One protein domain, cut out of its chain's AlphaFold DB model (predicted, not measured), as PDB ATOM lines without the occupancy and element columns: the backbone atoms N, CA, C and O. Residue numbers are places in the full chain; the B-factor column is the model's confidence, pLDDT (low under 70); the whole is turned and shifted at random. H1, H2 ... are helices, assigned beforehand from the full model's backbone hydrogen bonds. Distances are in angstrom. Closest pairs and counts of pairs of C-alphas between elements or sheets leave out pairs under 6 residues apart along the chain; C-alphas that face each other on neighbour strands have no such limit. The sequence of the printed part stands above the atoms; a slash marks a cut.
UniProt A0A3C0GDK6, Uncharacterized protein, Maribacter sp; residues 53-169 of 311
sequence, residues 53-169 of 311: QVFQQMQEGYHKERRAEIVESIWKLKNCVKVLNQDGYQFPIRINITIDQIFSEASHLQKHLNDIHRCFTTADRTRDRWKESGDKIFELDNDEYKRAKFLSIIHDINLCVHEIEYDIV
ATOM      1  N   GLN A  53     -11.869  14.988  -3.098       74.06
ATOM      2  CA  GLN A  53     -12.308  15.302  -1.743       74.06
ATOM      3  C   GLN A  53     -13.828  15.186  -1.603       74.06
ATOM      4  O   GLN A  53     -14.307  14.600  -0.632       74.06
ATOM      5  N   VAL A  54     -14.591  15.684  -2.580       73.62
ATOM      6  CA  VAL A  54     -16.056  15.521  -2.608       73.62
ATOM      7  C   VAL A  54     -16.402  14.037  -2.753       73.62
ATOM      8  O   VAL A  54     -17.289  13.538  -2.059       73.62
ATOM      9  N   PHE A  55     -15.648  13.303  -3.575       74.06
ATOM     10  CA  PHE A  55     -15.785  11.855  -3.721       74.06
ATOM     11  C   PHE A  55     -15.569  11.103  -2.402       74.06
ATOM     12  O   PHE A  55     -16.391  10.271  -2.019       74.06
ATOM     13  N   GLN A  56     -14.509  11.429  -1.660       76.62
ATOM     14  CA  GLN A  56     -14.249  10.849  -0.341       76.62
ATOM     15  C   GLN A  56     -15.354  11.208   0.667       76.62
ATOM     16  O   GLN A  56     -15.874  10.343   1.369       76.62
ATOM     17  N   GLN A  57     -15.786  12.468   0.692       80.12
ATOM     18  CA  GLN A  57     -16.867  12.931   1.563       80.12
ATOM     19  C   GLN A  57     -18.206  12.235   1.260       80.12
ATOM     20  O   GLN A  57     -18.987  11.985   2.179       80.12
ATOM     21  N   MET A  58     -18.482  11.868   0.001       80.06
ATOM     22  CA  MET A  58     -19.639  11.030  -0.345       80.06
ATOM     23  C   MET A  58     -19.551   9.633   0.282       80.06
ATOM     24  O   MET A  58     -20.557   9.146   0.802       80.06
ATOM     25  N   GLN A  59     -18.369   9.006   0.264       76.56
ATOM     26  CA  GLN A  59     -18.142   7.691   0.884       76.56
ATOM     27  C   GLN A  59     -18.316   7.741   2.406       76.56
ATOM     28  O   GLN A  59     -18.866   6.818   3.004       76.56
ATOM     29  N   GLU A  60     -17.908   8.848   3.022       82.06
ATOM     30  CA  GLU A  60     -18.036   9.105   4.460       82.06
ATOM     31  C   GLU A  60     -19.446   9.589   4.871       82.06
ATOM     32  O   GLU A  60     -19.755   9.690   6.058       82.06
ATOM     33  N   GLY A  61     -20.335   9.847   3.903       79.25
ATOM     34  CA  GLY A  61     -21.738  10.205   4.133       79.25
ATOM     35  C   GLY A  61     -22.026  11.702   4.306       79.25
ATOM     36  O   GLY A  61     -23.147  12.052   4.691       79.25
ATOM     37  N   TYR A  62     -21.062  12.574   4.004       68.31
ATOM     38  CA  TYR A  62     -21.161  14.033   4.141       68.31
ATOM     39  C   TYR A  62     -21.824  14.740   2.936       68.31
ATOM     40  O   TYR A  62     -22.275  15.868   3.088       68.31
ATOM     41  N   HIS A  63     -22.010  14.057   1.796       80.88
ATOM     42  CA  HIS A  63     -22.719  14.564   0.597       80.88
ATOM     43  C   HIS A  63     -23.888  13.660   0.184       80.88
ATOM     44  O   HIS A  63     -23.849  12.961  -0.831       80.88
ATOM     45  N   LYS A  64     -24.942  13.622   1.005       82.56
ATOM     46  CA  LYS A  64     -26.079  12.702   0.800       82.56
ATOM     47  C   LYS A  64     -26.912  13.019  -0.443       82.56
ATOM     48  O   LYS A  64     -27.432  12.089  -1.049       82.56
ATOM     49  N   GLU A  65     -27.025  14.293  -0.807       84.69
ATOM     50  CA  GLU A  65     -27.790  14.751  -1.974       84.69
ATOM     51  C   GLU A  65     -27.120  14.297  -3.269       84.69
ATOM     52  O   GLU A  65     -27.723  13.545  -4.028       84.69
ATOM     53  N   ARG A  66     -25.824  14.591  -3.440       82.31
ATOM     54  CA  ARG A  66     -25.048  14.104  -4.590       82.31
ATOM     55  C   ARG A  66     -25.059  12.579  -4.693       82.31
ATOM     56  O   ARG A  66     -25.252  12.011  -5.764       82.31
ATOM     57  N   ARG A  67     -24.929  11.888  -3.554       85.56
ATOM     58  CA  ARG A  67     -25.068  10.426  -3.502       85.56
ATOM     59  C   ARG A  67     -26.444   9.966  -4.009       85.56
ATOM     60  O   ARG A  67     -26.527   8.937  -4.676       85.56
ATOM     61  N   ALA A  68     -27.517  10.680  -3.670       88.00
ATOM     62  CA  ALA A  68     -28.871  10.369  -4.123       88.00
ATOM     63  C   ALA A  68     -29.043  10.614  -5.630       88.00
ATOM     64  O   ALA A  68     -29.625   9.757  -6.292       88.00
ATOM     65  N   GLU A  69     -28.469  11.688  -6.178       88.38
ATOM     66  CA  GLU A  69     -28.457  11.974  -7.624       88.38
ATOM     67  C   GLU A  69     -27.810  10.834  -8.423       88.38
ATOM     68  O   GLU A  69     -28.375  10.351  -9.406       88.38
ATOM     69  N   ILE A  70     -26.662  10.323  -7.965       89.06
ATOM     70  CA  ILE A  70     -25.981   9.189  -8.614       89.06
ATOM     71  C   ILE A  70     -26.864   7.933  -8.568       89.06
ATOM     72  O   ILE A  70     -27.008   7.220  -9.564       89.06
ATOM     73  N   VAL A  71     -27.493   7.650  -7.422       91.81
ATOM     74  CA  VAL A  71     -28.418   6.508  -7.282       91.81
ATOM     75  C   VAL A  71     -29.619   6.652  -8.214       91.81
ATOM     76  O   VAL A  71     -30.033   5.665  -8.830       91.81
ATOM     77  N   GLU A  72     -30.166   7.858  -8.337       93.56
ATOM     78  CA  GLU A  72     -31.262   8.162  -9.250       93.56
ATOM     79  C   GLU A  72     -30.844   7.945 -10.708       93.56
ATOM     80  O   GLU A  72     -31.570   7.281 -11.448       93.56
ATOM     81  N   SER A  73     -29.652   8.397 -11.097       93.88
ATOM     82  CA  SER A  73     -29.082   8.216 -12.442       93.88
ATOM     83  C   SER A  73     -28.918   6.731 -12.787       93.88
ATOM     84  O   SER A  73     -29.359   6.263 -13.840       93.88
ATOM     85  N   ILE A  74     -28.392   5.929 -11.849       94.88
ATOM     86  CA  ILE A  74     -28.292   4.464 -11.996       94.88
ATOM     87  C   ILE A  74     -29.683   3.831 -12.154       94.88
ATOM     88  O   ILE A  74     -29.870   2.918 -12.967       94.88
ATOM     89  N   TRP A  75     -30.664   4.265 -11.361       96.19
ATOM     90  CA  TRP A  75     -32.032   3.749 -11.427       96.19
ATOM     91  C   TRP A  75     -32.717   4.112 -12.751       96.19
ATOM     92  O   TRP A  75     -33.315   3.234 -13.382       96.19
ATOM     93  N   LYS A  76     -32.580   5.362 -13.210       95.75
ATOM     94  CA  LYS A  76     -33.093   5.841 -14.501       95.75
ATOM     95  C   LYS A  76     -32.494   5.042 -15.653       95.75
ATOM     96  O   LYS A  76     -33.255   4.513 -16.463       95.75
ATOM     97  N   LEU A  77     -31.175   4.843 -15.668       95.75
ATOM     98  CA  LEU A  77     -30.490   4.027 -16.675       95.75
ATOM     99  C   LEU A  77     -31.049   2.595 -16.732       95.75
ATOM    100  O   LEU A  77     -31.400   2.093 -17.805       95.75
ATOM    101  N   LYS A  78     -31.195   1.940 -15.571       96.06
ATOM    102  CA  LYS A  78     -31.783   0.589 -15.476       96.06
ATOM    103  C   LYS A  78     -33.211   0.547 -16.015       96.06
ATOM    104  O   LYS A  78     -33.574  -0.402 -16.712       96.06
ATOM    105  N   ASN A  79     -34.017   1.559 -15.709       96.44
ATOM    106  CA  ASN A  79     -35.389   1.639 -16.193       96.44
ATOM    107  C   ASN A  79     -35.476   1.899 -17.693       96.44
ATOM    108  O   ASN A  79     -36.283   1.247 -18.348       96.44
ATOM    109  N   CYS A  80     -34.636   2.770 -18.248       95.38
ATOM    110  CA  CYS A  80     -34.576   3.015 -19.687       95.38
ATOM    111  C   CYS A  80     -34.315   1.714 -20.452       95.38
ATOM    112  O   CYS A  80     -35.082   1.341 -21.341       95.38
ATOM    113  N   VAL A  81     -33.304   0.949 -20.031       94.81
ATOM    114  CA  VAL A  81     -32.987  -0.359 -20.623       94.81
ATOM    115  C   VAL A  81     -34.123  -1.367 -20.432       94.81
ATOM    116  O   VAL A  81     -34.442  -2.127 -21.348       94.81
ATOM    117  N   LYS A  82     -34.778  -1.373 -19.266       95.38
ATOM    118  CA  LYS A  82     -35.956  -2.218 -19.024       95.38
ATOM    119  C   LYS A  82     -37.094  -1.886 -19.993       95.38
ATOM    120  O   LYS A  82     -37.668  -2.812 -20.556       95.38
ATOM    121  N   VAL A  83     -37.400  -0.605 -20.195       94.62
ATOM    122  CA  VAL A  83     -38.454  -0.151 -21.115       94.62
ATOM    123  C   VAL A  83     -38.104  -0.516 -22.556       94.62
ATOM    124  O   VAL A  83     -38.943  -1.100 -23.234       94.62
ATOM    125  N   LEU A  84     -36.861  -0.291 -23.001       92.50
ATOM    126  CA  LEU A  84     -36.413  -0.716 -24.338       92.50
ATOM    127  C   LEU A  84     -36.616  -2.219 -24.561       92.50
ATOM    128  O   LEU A  84     -37.091  -2.644 -25.612       92.50
ATOM    129  N   ASN A  85     -36.278  -3.033 -23.561       92.75
ATOM    130  CA  ASN A  85     -36.453  -4.480 -23.637       92.75
ATOM    131  C   ASN A  85     -37.929  -4.897 -23.643       92.75
ATOM    132  O   ASN A  85     -38.284  -5.828 -24.361       92.75
ATOM    133  N   GLN A  86     -38.785  -4.214 -22.878       93.25
ATOM    134  CA  GLN A  86     -40.236  -4.438 -22.883       93.25
ATOM    135  C   GLN A  86     -40.879  -4.063 -24.223       93.25
ATOM    136  O   GLN A  86     -41.802  -4.745 -24.660       93.25
ATOM    137  N   ASP A  87     -40.356  -3.031 -24.885       90.88
ATOM    138  CA  ASP A  87     -40.777  -2.603 -26.222       90.88
ATOM    139  C   ASP A  87     -40.192  -3.488 -27.348       90.88
ATOM    140  O   ASP A  87     -40.504  -3.282 -28.517       90.88
ATOM    141  N   GLY A  88     -39.373  -4.494 -27.013       89.56
ATOM    142  CA  GLY A  88     -38.862  -5.488 -27.961       89.56
ATOM    143  C   GLY A  88     -37.520  -5.151 -28.614       89.56
ATOM    144  O   GLY A  88     -37.079  -5.906 -29.475       89.56
ATOM    145  N   TYR A  89     -36.832  -4.084 -28.193       90.31
ATOM    146  CA  TYR A  89     -35.573  -3.659 -28.820       90.31
ATOM    147  C   TYR A  89     -34.337  -4.478 -28.398       90.31
ATOM    148  O   TYR A  89     -33.293  -4.361 -29.031       90.31
ATOM    149  N   GLN A  90     -34.432  -5.322 -27.362       89.62
ATOM    150  CA  GLN A  90     -33.385  -6.281 -26.951       89.62
ATOM    151  C   GLN A  90     -31.989  -5.657 -26.729       89.62
ATOM    152  O   GLN A  90     -31.000  -6.056 -27.348       89.62
ATOM    153  N   PHE A  91     -31.888  -4.680 -25.828       92.00
ATOM    154  CA  PHE A  91     -30.618  -4.070 -25.442       92.00
ATOM    155  C   PHE A  91     -29.622  -5.136 -24.927       92.00
ATOM    156  O   PHE A  91     -29.957  -5.905 -24.018       92.00
ATOM    157  N   PRO A  92     -28.392  -5.201 -25.470       91.25
ATOM    158  CA  PRO A  92     -27.530  -6.375 -25.320       91.25
ATOM    159  C   PRO A  92     -26.691  -6.376 -24.036       91.25
ATOM    160  O   PRO A  92     -26.039  -7.376 -23.736       91.25
ATOM    161  N   ILE A  93     -26.672  -5.269 -23.286       92.19
ATOM    162  CA  ILE A  93     -25.838  -5.108 -22.091       92.19
ATOM    163  C   ILE A  93     -26.720  -5.073 -20.844       92.19
ATOM    164  O   ILE A  93     -27.679  -4.309 -20.744       92.19
ATOM    165  N   ARG A  94     -26.384  -5.899 -19.851       91.25
ATOM    166  CA  ARG A  94     -27.036  -5.856 -18.537       91.25
ATOM    167  C   ARG A  94     -26.463  -4.709 -17.718       91.25
ATOM    168  O   ARG A  94     -25.256  -4.668 -17.518       91.25
ATOM    169  N   ILE A  95     -27.326  -3.845 -17.188       92.38
ATOM    170  CA  ILE A  95     -26.918  -2.722 -16.336       92.38
ATOM    171  C   ILE A  95     -26.685  -3.214 -14.904       92.38
ATOM    172  O   ILE A  95     -27.580  -3.177 -14.053       92.38
ATOM    173  N   ASN A  96     -25.467  -3.678 -14.636       86.06
ATOM    174  CA  ASN A  96     -25.036  -4.179 -13.330       86.06
ATOM    175  C   ASN A  96     -24.159  -3.142 -12.625       86.06
ATOM    176  O   ASN A  96     -23.001  -3.409 -12.327       86.06
ATOM    177  N   ILE A  97     -24.725  -1.955 -12.407       90.62
ATOM    178  CA  ILE A  97     -24.053  -0.834 -11.746       90.62
ATOM    179  C   ILE A  97     -24.677  -0.625 -10.370       90.62
ATOM    180  O   ILE A  97     -25.909  -0.554 -10.234       90.62
ATOM    181  N   THR A  98     -23.836  -0.519  -9.351       89.88
ATOM    182  CA  THR A  98     -24.196  -0.058  -8.012       89.88
ATOM    183  C   THR A  98     -23.310   1.110  -7.616       89.88
ATOM    184  O   THR A  98     -22.229   1.312  -8.167       89.88
ATOM    185  N   ILE A  99     -23.765   1.877  -6.631       86.81
ATOM    186  CA  ILE A  99     -22.958   2.971  -6.107       86.81
ATOM    187  C   ILE A  99     -21.663   2.464  -5.447       86.81
ATOM    188  O   ILE A  99     -20.613   3.076  -5.590       86.81
ATOM    189  N   ASP A 100     -21.701   1.291  -4.809       86.06
ATOM    190  CA  ASP A 100     -20.517   0.703  -4.176       86.06
ATOM    191  C   ASP A 100     -19.449   0.311  -5.210       86.06
ATOM    192  O   ASP A 100     -18.253   0.435  -4.948       86.06
ATOM    193  N   GLN A 101     -19.860  -0.106  -6.415       87.25
ATOM    194  CA  GLN A 101     -18.942  -0.363  -7.529       87.25
ATOM    195  C   GLN A 101     -18.314   0.921  -8.079       87.25
ATOM    196  O   GLN A 101     -17.131   0.907  -8.409       87.25
ATOM    197  N   ILE A 102     -19.053   2.039  -8.122       84.00
ATOM    198  CA  ILE A 102     -18.473   3.356  -8.459       84.00
ATOM    199  C   ILE A 102     -17.328   3.680  -7.491       84.00
ATOM    200  O   ILE A 102     -16.266   4.142  -7.906       84.00
ATOM    201  N   PHE A 103     -17.504   3.355  -6.210       76.75
ATOM    202  CA  PHE A 103     -16.518   3.619  -5.165       76.75
ATOM    203  C   PHE A 103     -15.312   2.668  -5.154       76.75
ATOM    204  O   PHE A 103     -14.280   3.036  -4.593       76.75
ATOM    205  N   SER A 104     -15.406   1.480  -5.760       79.50
ATOM    206  CA  SER A 104     -14.394   0.418  -5.607       79.50
ATOM    207  C   SER A 104     -13.766  -0.091  -6.913       79.50
ATOM    208  O   SER A 104     -12.641  -0.586  -6.881       79.50
ATOM    209  N   GLU A 105     -14.422   0.063  -8.067       77.44
ATOM    210  CA  GLU A 105     -14.054  -0.606  -9.328       77.44
ATOM    211  C   GLU A 105     -13.984   0.355 -10.533       77.44
ATOM    212  O   GLU A 105     -14.427   0.026 -11.637       77.44
ATOM    213  N   ALA A 106     -13.393   1.540 -10.350       76.31
ATOM    214  CA  ALA A 106     -13.412   2.625 -11.339       76.31
ATOM    215  C   ALA A 106     -13.076   2.185 -12.784       76.31
ATOM    216  O   ALA A 106     -13.819   2.492 -13.712       76.31
ATOM    217  N   SER A 107     -11.999   1.420 -13.002       80.69
ATOM    218  CA  SER A 107     -11.586   1.018 -14.358       80.69
ATOM    219  C   SER A 107     -12.537   0.020 -15.029       80.69
ATOM    220  O   SER A 107     -12.798   0.132 -16.226       80.69
ATOM    221  N   HIS A 108     -13.046  -0.968 -14.286       86.06
ATOM    222  CA  HIS A 108     -13.979  -1.956 -14.839       86.06
ATOM    223  C   HIS A 108     -15.331  -1.304 -15.141       86.06
ATOM    224  O   HIS A 108     -15.907  -1.529 -16.207       86.06
ATOM    225  N   LEU A 109     -15.793  -0.436 -14.240       90.62
ATOM    226  CA  LEU A 109     -17.045   0.278 -14.421       90.62
ATOM    227  C   LEU A 109     -16.979   1.288 -15.572       90.62
ATOM    228  O   LEU A 109     -17.917   1.345 -16.364       90.62
ATOM    229  N   GLN A 110     -15.864   2.008 -15.731       92.06
ATOM    230  CA  GLN A 110     -15.669   2.900 -16.878       92.06
ATOM    231  C   GLN A 110     -15.784   2.136 -18.200       92.06
ATOM    232  O   GLN A 110     -16.489   2.571 -19.105       92.06
ATOM    233  N   LYS A 111     -15.153   0.959 -18.308       92.62
ATOM    234  CA  LYS A 111     -15.278   0.115 -19.503       92.62
ATOM    235  C   LYS A 111     -16.730  -0.306 -19.753       92.62
ATOM    236  O   LYS A 111     -17.183  -0.278 -20.892       92.62
ATOM    237  N   HIS A 112     -17.459  -0.676 -18.701       93.31
ATOM    238  CA  HIS A 112     -18.868  -1.047 -18.814       93.31
ATOM    239  C   HIS A 112     -19.738   0.114 -19.324       93.31
ATOM    240  O   HIS A 112     -20.592  -0.103 -20.181       93.31
ATOM    241  N   LEU A 113     -19.493   1.339 -18.849       93.19
ATOM    242  CA  LEU A 113     -20.171   2.542 -19.341       93.19
ATOM    243  C   LEU A 113     -19.796   2.866 -20.787       93.19
ATOM    244  O   LEU A 113     -20.701   3.110 -21.579       93.19
ATOM    245  N   ASN A 114     -18.520   2.747 -21.169       93.62
ATOM    246  CA  ASN A 114     -18.087   2.893 -22.564       93.62
ATOM    247  C   ASN A 114     -18.822   1.898 -23.488       93.62
ATOM    248  O   ASN A 114     -19.242   2.253 -24.586       93.62
ATOM    249  N   ASP A 115     -19.028   0.653 -23.046       93.56
ATOM    250  CA  ASP A 115     -19.762  -0.351 -23.825       93.56
ATOM    251  C   ASP A 115     -21.262  -0.015 -23.950       93.56
ATOM    252  O   ASP A 115     -21.835  -0.154 -25.035       93.56
ATOM    253  N   ILE A 116     -21.903   0.461 -22.873       93.50
ATOM    254  CA  ILE A 116     -23.296   0.954 -22.903       93.50
ATOM    255  C   ILE A 116     -23.407   2.137 -23.866       93.50
ATOM    256  O   ILE A 116     -24.318   2.172 -24.700       93.50
ATOM    257  N   HIS A 117     -22.454   3.062 -23.770       91.69
ATOM    258  CA  HIS A 117     -22.366   4.261 -24.582       91.69
ATOM    259  C   HIS A 117     -22.323   3.940 -26.076       91.69
ATOM    260  O   HIS A 117     -23.134   4.408 -26.881       91.69
ATOM    261  N   ARG A 118     -21.440   3.013 -26.432       92.38
ATOM    262  CA  ARG A 118     -21.287   2.505 -27.791       92.38
ATOM    263  C   ARG A 118     -22.553   1.866 -28.347       92.38
ATOM    264  O   ARG A 118     -22.843   2.012 -29.535       92.38
ATOM    265  N   CYS A 119     -23.312   1.149 -27.519       92.19
ATOM    266  CA  CYS A 119     -24.552   0.530 -27.973       92.19
ATOM    267  C   CYS A 119     -25.595   1.570 -28.374       92.19
ATOM    268  O   CYS A 119     -26.178   1.449 -29.453       92.19
ATOM    269  N   PHE A 120     -25.829   2.589 -27.546       88.94
ATOM    270  CA  PHE A 120     -26.872   3.564 -27.851       88.94
ATOM    271  C   PHE A 120     -26.464   4.510 -28.988       88.94
ATOM    272  O   PHE A 120     -27.299   4.815 -29.834       88.94
ATOM    273  N   THR A 121     -25.191   4.916 -29.069       89.00
ATOM    274  CA  THR A 121     -24.681   5.740 -30.184       89.00
ATOM    275  C   THR A 121     -24.796   4.996 -31.513       89.00
ATOM    276  O   THR A 121     -25.258   5.551 -32.509       89.00
ATOM    277  N   THR A 122     -24.472   3.699 -31.521       90.50
ATOM    278  CA  THR A 122     -24.685   2.841 -32.692       90.50
ATOM    279  C   THR A 122     -26.162   2.764 -33.064       90.50
ATOM    280  O   THR A 122     -26.506   2.898 -34.237       90.50
ATOM    281  N   ALA A 123     -27.041   2.549 -32.087       89.69
ATOM    282  CA  ALA A 123     -28.474   2.436 -32.326       89.69
ATOM    283  C   ALA A 123     -29.095   3.743 -32.823       89.69
ATOM    284  O   ALA A 123     -29.987   3.714 -33.675       89.69
ATOM    285  N   ASP A 124     -28.595   4.884 -32.353       86.00
ATOM    286  CA  ASP A 124     -28.991   6.175 -32.888       86.00
ATOM    287  C   ASP A 124     -28.523   6.350 -34.341       86.00
ATOM    288  O   ASP A 124     -29.316   6.708 -35.204       86.00
ATOM    289  N   ARG A 125     -27.286   5.981 -34.683       84.12
ATOM    290  CA  ARG A 125     -26.811   6.091 -36.073       84.12
ATOM    291  C   ARG A 125     -27.529   5.142 -37.036       84.12
ATOM    292  O   ARG A 125     -27.908   5.530 -38.137       84.12
ATOM    293  N   THR A 126     -27.655   3.878 -36.651       87.00
ATOM    294  CA  THR A 126     -28.044   2.783 -37.560       87.00
ATOM    295  C   THR A 126     -29.537   2.496 -37.567       87.00
ATOM    296  O   THR A 126     -30.048   1.982 -38.558       87.00
ATOM    297  N   ARG A 127     -30.247   2.838 -36.483       87.12
ATOM    298  CA  ARG A 127     -31.700   2.653 -36.318       87.12
ATOM    299  C   ARG A 127     -32.191   1.196 -36.364       87.12
ATOM    300  O   ARG A 127     -33.399   0.976 -36.352       87.12
ATOM    301  N   ASP A 128     -31.298   0.208 -36.396       88.50
ATOM    302  CA  ASP A 128     -31.677  -1.209 -36.521       88.50
ATOM    303  C   ASP A 128     -30.763  -2.207 -35.774       88.50
ATOM    304  O   ASP A 128     -31.004  -3.421 -35.776       88.50
ATOM    305  N   ARG A 129     -29.700  -1.731 -35.116       90.62
ATOM    306  CA  ARG A 129     -28.733  -2.584 -34.407       90.62
ATOM    307  C   ARG A 129     -28.054  -1.858 -33.248       90.62
ATOM    308  O   ARG A 129     -27.976  -0.638 -33.208       90.62
ATOM    309  N   TRP A 130     -27.502  -2.639 -32.322       91.00
ATOM    310  CA  TRP A 130     -26.738  -2.146 -31.163       91.00
ATOM    311  C   TRP A 130     -25.217  -2.215 -31.347       91.00
ATOM    312  O   TRP A 130     -24.466  -1.809 -30.462       91.00
ATOM    313  N   LYS A 131     -24.749  -2.813 -32.446       90.56
ATOM    314  CA  LYS A 131     -23.329  -2.991 -32.769       90.56
ATOM    315  C   LYS A 131     -23.110  -2.665 -34.234       90.56
ATOM    316  O   LYS A 131     -23.919  -3.062 -35.064       90.56
ATOM    317  N   GLU A 132     -22.021  -1.964 -34.525       85.31
ATOM    318  CA  GLU A 132     -21.747  -1.457 -35.871       85.31
ATOM    319  C   GLU A 132     -21.735  -2.576 -36.917       85.31
ATOM    320  O   GLU A 132     -22.404  -2.516 -37.946       85.31
ATOM    321  N   SER A 133     -21.029  -3.657 -36.593       82.75
ATOM    322  CA  SER A 133     -21.079  -4.910 -37.328       82.75
ATOM    323  C   SER A 133     -22.071  -5.869 -36.675       82.75
ATOM    324  O   SER A 133     -21.981  -6.125 -35.470       82.75
ATOM    325  N   GLY A 134     -22.948  -6.466 -37.475       81.31
ATOM    326  CA  GLY A 134     -23.873  -7.498 -37.025       81.31
ATOM    327  C   GLY A 134     -25.186  -7.476 -37.788       81.31
ATOM    328  O   GLY A 134     -25.417  -6.611 -38.638       81.31
ATOM    329  N   ASP A 135     -26.030  -8.446 -37.456       83.94
ATOM    330  CA  ASP A 135     -27.384  -8.538 -37.981       83.94
ATOM    331  C   ASP A 135     -28.266  -7.427 -37.406       83.94
ATOM    332  O   ASP A 135     -28.008  -6.898 -36.321       83.94
ATOM    333  N   LYS A 136     -29.332  -7.086 -38.137       86.56
ATOM    334  CA  LYS A 136     -30.393  -6.228 -37.607       86.56
ATOM    335  C   LYS A 136     -31.052  -6.939 -36.430       86.56
ATOM    336  O   LYS A 136     -31.472  -8.088 -36.561       86.56
ATOM    337  N   ILE A 137     -31.127  -6.262 -35.291       87.44
ATOM    338  CA  ILE A 137     -31.681  -6.812 -34.041       87.44
ATOM    339  C   ILE A 137     -33.090  -6.268 -33.803       87.44
ATOM    340  O   ILE A 137     -33.923  -6.932 -33.191       87.44
ATOM    341  N   PHE A 138     -33.363  -5.068 -34.307       86.94
ATOM    342  CA  PHE A 138     -34.661  -4.420 -34.232       86.94
ATOM    343  C   PHE A 138     -34.888  -3.566 -35.482       86.94
ATOM    344  O   PHE A 138     -33.976  -3.337 -36.270       86.94
ATOM    345  N   GLU A 139     -36.108  -3.086 -35.665       81.06
ATOM    346  CA  GLU A 139     -36.438  -2.066 -36.652       81.06
ATOM    347  C   GLU A 139     -37.244  -0.995 -35.926       81.06
ATOM    348  O   GLU A 139     -38.157  -1.318 -35.158       81.06
ATOM    349  N   LEU A 140     -36.873   0.274 -36.100       81.31
ATOM    350  CA  LEU A 140     -37.706   1.350 -35.584       81.31
ATOM    351  C   LEU A 140     -39.020   1.370 -36.351       81.31
ATOM    352  O   LEU A 140     -39.035   1.420 -37.578       81.31
ATOM    353  N   ASP A 141     -40.114   1.335 -35.599       75.44
ATOM    354  CA  ASP A 141     -41.452   1.414 -36.163       75.44
ATOM    355  C   ASP A 141     -41.598   2.701 -36.999       75.44
ATOM    356  O   ASP A 141     -41.056   3.757 -36.652       75.44
ATOM    357  N   ASN A 142     -42.345   2.614 -38.100       79.88
ATOM    358  CA  ASN A 142     -42.702   3.775 -38.915       79.88
ATOM    359  C   ASN A 142     -43.666   4.718 -38.176       79.88
ATOM    360  O   ASN A 142     -43.841   5.866 -38.586       79.88
ATOM    361  N   ASP A 143     -44.280   4.245 -37.090       87.62
ATOM    362  CA  ASP A 143     -45.035   5.066 -36.156       87.62
ATOM    363  C   ASP A 143     -44.152   6.152 -35.510       87.62
ATOM    364  O   ASP A 143     -43.193   5.888 -34.777       87.62
ATOM    365  N   GLU A 144     -44.509   7.410 -35.774       85.44
ATOM    366  CA  GLU A 144     -43.761   8.581 -35.318       85.44
ATOM    367  C   GLU A 144     -43.652   8.654 -33.791       85.44
ATOM    368  O   GLU A 144     -42.598   9.025 -33.266       85.44
ATOM    369  N   TYR A 145     -44.705   8.259 -33.072       85.56
ATOM    370  CA  TYR A 145     -44.731   8.293 -31.615       85.56
ATOM    371  C   TYR A 145     -43.763   7.266 -31.018       85.56
ATOM    372  O   TYR A 145     -42.988   7.595 -30.117       85.56
ATOM    373  N   LYS A 146     -43.737   6.036 -31.540       84.38
ATOM    374  CA  LYS A 146     -42.785   5.003 -31.105       84.38
ATOM    375  C   LYS A 146     -41.344   5.378 -31.425       84.38
ATOM    376  O   LYS A 146     -40.473   5.186 -30.575       84.38
ATOM    377  N   ARG A 147     -41.092   5.965 -32.597       85.50
ATOM    378  CA  ARG A 147     -39.765   6.482 -32.960       85.50
ATOM    379  C   ARG A 147     -39.320   7.596 -32.012       85.50
ATOM    380  O   ARG A 147     -38.198   7.556 -31.513       85.50
ATOM    381  N   ALA A 148     -40.195   8.558 -31.721       85.19
ATOM    382  CA  ALA A 148     -39.910   9.635 -30.773       85.19
ATOM    383  C   ALA A 148     -39.653   9.099 -29.356       85.19
ATOM    384  O   ALA A 148     -38.712   9.534 -28.694       85.19
ATOM    385  N   LYS A 149     -40.436   8.107 -28.910       88.94
ATOM    386  CA  LYS A 149     -40.227   7.422 -27.627       88.94
ATOM    387  C   LYS A 149     -38.854   6.747 -27.572       88.94
ATOM    388  O   LYS A 149     -38.138   6.932 -26.594       88.94
ATOM    389  N   PHE A 150     -38.472   6.002 -28.610       90.00
ATOM    390  CA  PHE A 150     -37.158   5.357 -28.683       90.00
ATOM    391  C   PHE A 150     -36.021   6.379 -28.582       90.00
ATOM    392  O   PHE A 150     -35.141   6.235 -27.738       90.00
ATOM    393  N   LEU A 151     -36.078   7.438 -29.396       85.69
ATOM    394  CA  LEU A 151     -35.095   8.524 -29.390       85.69
ATOM    395  C   LEU A 151     -34.969   9.187 -28.015       85.69
ATOM    396  O   LEU A 151     -33.858   9.418 -27.547       85.69
ATOM    397  N   SER A 152     -36.100   9.444 -27.353       86.94
ATOM    398  CA  SER A 152     -36.120  10.000 -25.999       86.94
ATOM    399  C   SER A 152     -35.418   9.080 -25.004       86.94
ATOM    400  O   SER A 152     -34.594   9.545 -24.230       86.94
ATOM    401  N   ILE A 153     -35.691   7.772 -25.049       90.56
ATOM    402  CA  ILE A 153     -35.066   6.816 -24.126       90.56
ATOM    403  C   ILE A 153     -33.555   6.714 -24.376       90.56
ATOM    404  O   ILE A 153     -32.779   6.633 -23.428       90.56
ATOM    405  N   ILE A 154     -33.117   6.729 -25.636       88.31
ATOM    406  CA  ILE A 154     -31.689   6.733 -25.986       88.31
ATOM    407  C   ILE A 154     -30.998   8.000 -25.468       88.31
ATOM    408  O   ILE A 154     -29.902   7.914 -24.915       88.31
ATOM    409  N   HIS A 155     -31.651   9.157 -25.582       84.31
ATOM    410  CA  HIS A 155     -31.148  10.406 -25.017       84.31
ATOM    411  C   HIS A 155     -31.051  10.352 -23.483       84.31
ATOM    412  O   HIS A 155     -30.023  10.731 -22.925       84.31
ATOM    413  N   ASP A 156     -32.059   9.806 -22.799       88.50
ATOM    414  CA  ASP A 156     -32.034   9.643 -21.340       88.50
ATOM    415  C   ASP A 156     -30.904   8.699 -20.891       88.50
ATOM    416  O   ASP A 156     -30.245   8.950 -19.880       88.50
ATOM    417  N   ILE A 157     -30.625   7.636 -21.660       90.44
ATOM    418  CA  ILE A 157     -29.470   6.754 -21.427       90.44
ATOM    419  C   ILE A 157     -28.159   7.538 -21.548       90.44
ATOM    420  O   ILE A 157     -27.306   7.391 -20.674       90.44
ATOM    421  N   ASN A 158     -28.000   8.363 -22.587       84.69
ATOM    422  CA  ASN A 158     -26.811   9.198 -22.794       84.69
ATOM    423  C   ASN A 158     -26.551  10.117 -21.592       84.69
ATOM    424  O   ASN A 158     -25.444  10.133 -21.058       84.69
ATOM    425  N   LEU A 159     -27.586  10.826 -21.129       84.00
ATOM    426  CA  LEU A 159     -27.489  11.704 -19.961       84.00
ATOM    427  C   LEU A 159     -27.081  10.925 -18.705       84.00
ATOM    428  O   LEU A 159     -26.094  11.281 -18.065       84.00
ATOM    429  N   CYS A 160     -27.765   9.814 -18.407       90.50
ATOM    430  CA  CYS A 160     -27.450   9.005 -17.227       90.50
ATOM    431  C   CYS A 160     -26.025   8.430 -17.281       90.50
ATOM    432  O   CYS A 160     -25.363   8.329 -16.251       90.50
ATOM    433  N   VAL A 161     -25.547   8.010 -18.460       90.62
ATOM    434  CA  VAL A 161     -24.179   7.495 -18.626       90.62
ATOM    435  C   VAL A 161     -23.165   8.589 -18.311       90.62
ATOM    436  O   VAL A 161     -22.295   8.350 -17.480       90.62
ATOM    437  N   HIS A 162     -23.300   9.786 -18.884       84.19
ATOM    438  CA  HIS A 162     -22.375  10.889 -18.608       84.19
ATOM    439  C   HIS A 162     -22.409  11.349 -17.146       84.19
ATOM    440  O   HIS A 162     -21.352  11.605 -16.568       84.19
ATOM    441  N   GLU A 163     -23.593  11.400 -16.527       84.69
ATOM    442  CA  GLU A 163     -23.735  11.706 -15.098       84.69
ATOM    443  C   GLU A 163     -22.951  10.710 -14.235       84.69
ATOM    444  O   GLU A 163     -22.233  11.122 -13.330       84.69
ATOM    445  N   ILE A 164     -23.027   9.411 -14.542       89.75
ATOM    446  CA  ILE A 164     -22.287   8.377 -13.805       89.75
ATOM    447  C   ILE A 164     -20.781   8.432 -14.126       89.75
ATOM    448  O   ILE A 164     -19.958   8.262 -13.228       89.75
ATOM    449  N   GLU A 165     -20.392   8.662 -15.384       87.38
ATOM    450  CA  GLU A 165     -18.983   8.746 -15.813       87.38
ATOM    451  C   GLU A 165     -18.217   9.885 -15.139       87.38
ATOM    452  O   GLU A 165     -17.009   9.763 -14.901       87.38
ATOM    453  N   TYR A 166     -18.911  10.975 -14.810       83.81
ATOM    454  CA  TYR A 166     -18.348  12.098 -14.067       83.81
ATOM    455  C   TYR A 166     -17.854  11.686 -12.671       83.81
ATOM    456  O   TYR A 166     -16.862  12.215 -12.167       83.81
ATOM    457  N   ASP A 167     -18.496  10.686 -12.068       84.44
ATOM    458  CA  ASP A 167     -18.157  10.164 -10.746       84.44
ATOM    459  C   ASP A 167     -17.116   9.025 -10.793       84.44
ATOM    460  O   ASP A 167     -16.692   8.519  -9.752       84.44
ATOM    461  N   ILE A 168     -16.638   8.631 -11.981       85.75
ATOM    462  CA  ILE A 168     -15.618   7.585 -12.137       85.75
ATOM    463  C   ILE A 168     -14.247   8.187 -12.420       85.75
ATOM    464  O   ILE A 168     -13.946   8.664 -13.516       85.75
ATOM    465  N   VAL A 169     -13.354   8.067 -11.437       84.19
ATOM    466  CA  VAL A 169     -12.009   8.643 -11.508       84.19
ATOM    467  C   VAL A 169     -10.973   7.611 -11.975       84.19
ATOM    468  O   VAL A 169     -10.314   6.942 -11.170       84.19
TER     469      VAL A 169
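AT A GLANCE: This is residues 53 to 169 of the 311 residues of an uncharacterized protein of Maribacter sp (UniProt A0A3C0GDK6). Three long helices, H2, H4 and H5, lie side by side, H5 packing on both others, with short H1 and H3 towards one end. The 117 printed residues include five named helices, H1 to H5 in order, and no named strand: all helix. The whole is compact, radius of gyration of the C-alphas 15.6 A, spanning 50 by 28 by 19 A.

HOW THE PARTS SIT: H1, residues 53 to 59, and H2, residues 64 to 86, only just touch, only at the corner, with 3 C-alpha pairs within 8 A, Met 58 and Arg 67 closest at 6.3 A. H3, residues 99 to 104, is close but not clearly touching H2; the closest C-alphas, Val 71 and Ile 99, are 6.6 A apart. H4, residues 106 to 126, and H5, residues 144 to 166, form a helical hairpin, a shallow tilt of 23 degrees, opposite ways; their closest C-alphas, Phe 120 and Ile 154, are 6.1 A apart. H5 touches H2, closest C-alphas Cys 160 and Ser 73, 5.1 A. H2 and H4 are apart. In each helix every O i to N i+4 pair is within hydrogen-bond range.

IN THESE COORDINATES: H1 begins at C-alpha 53 (-12.308, 15.302, -1.743); H5 ends at C-alpha 166 (-18.348, 12.098, -14.067). H2, H4 and H5 measure 32.5 A, 30.0 A and 33.3 A.

THE WHOLE: The printed part has no cut. The links H2 to H3 and H4 to H5 are long. Residue 62 is under pLDDT 70.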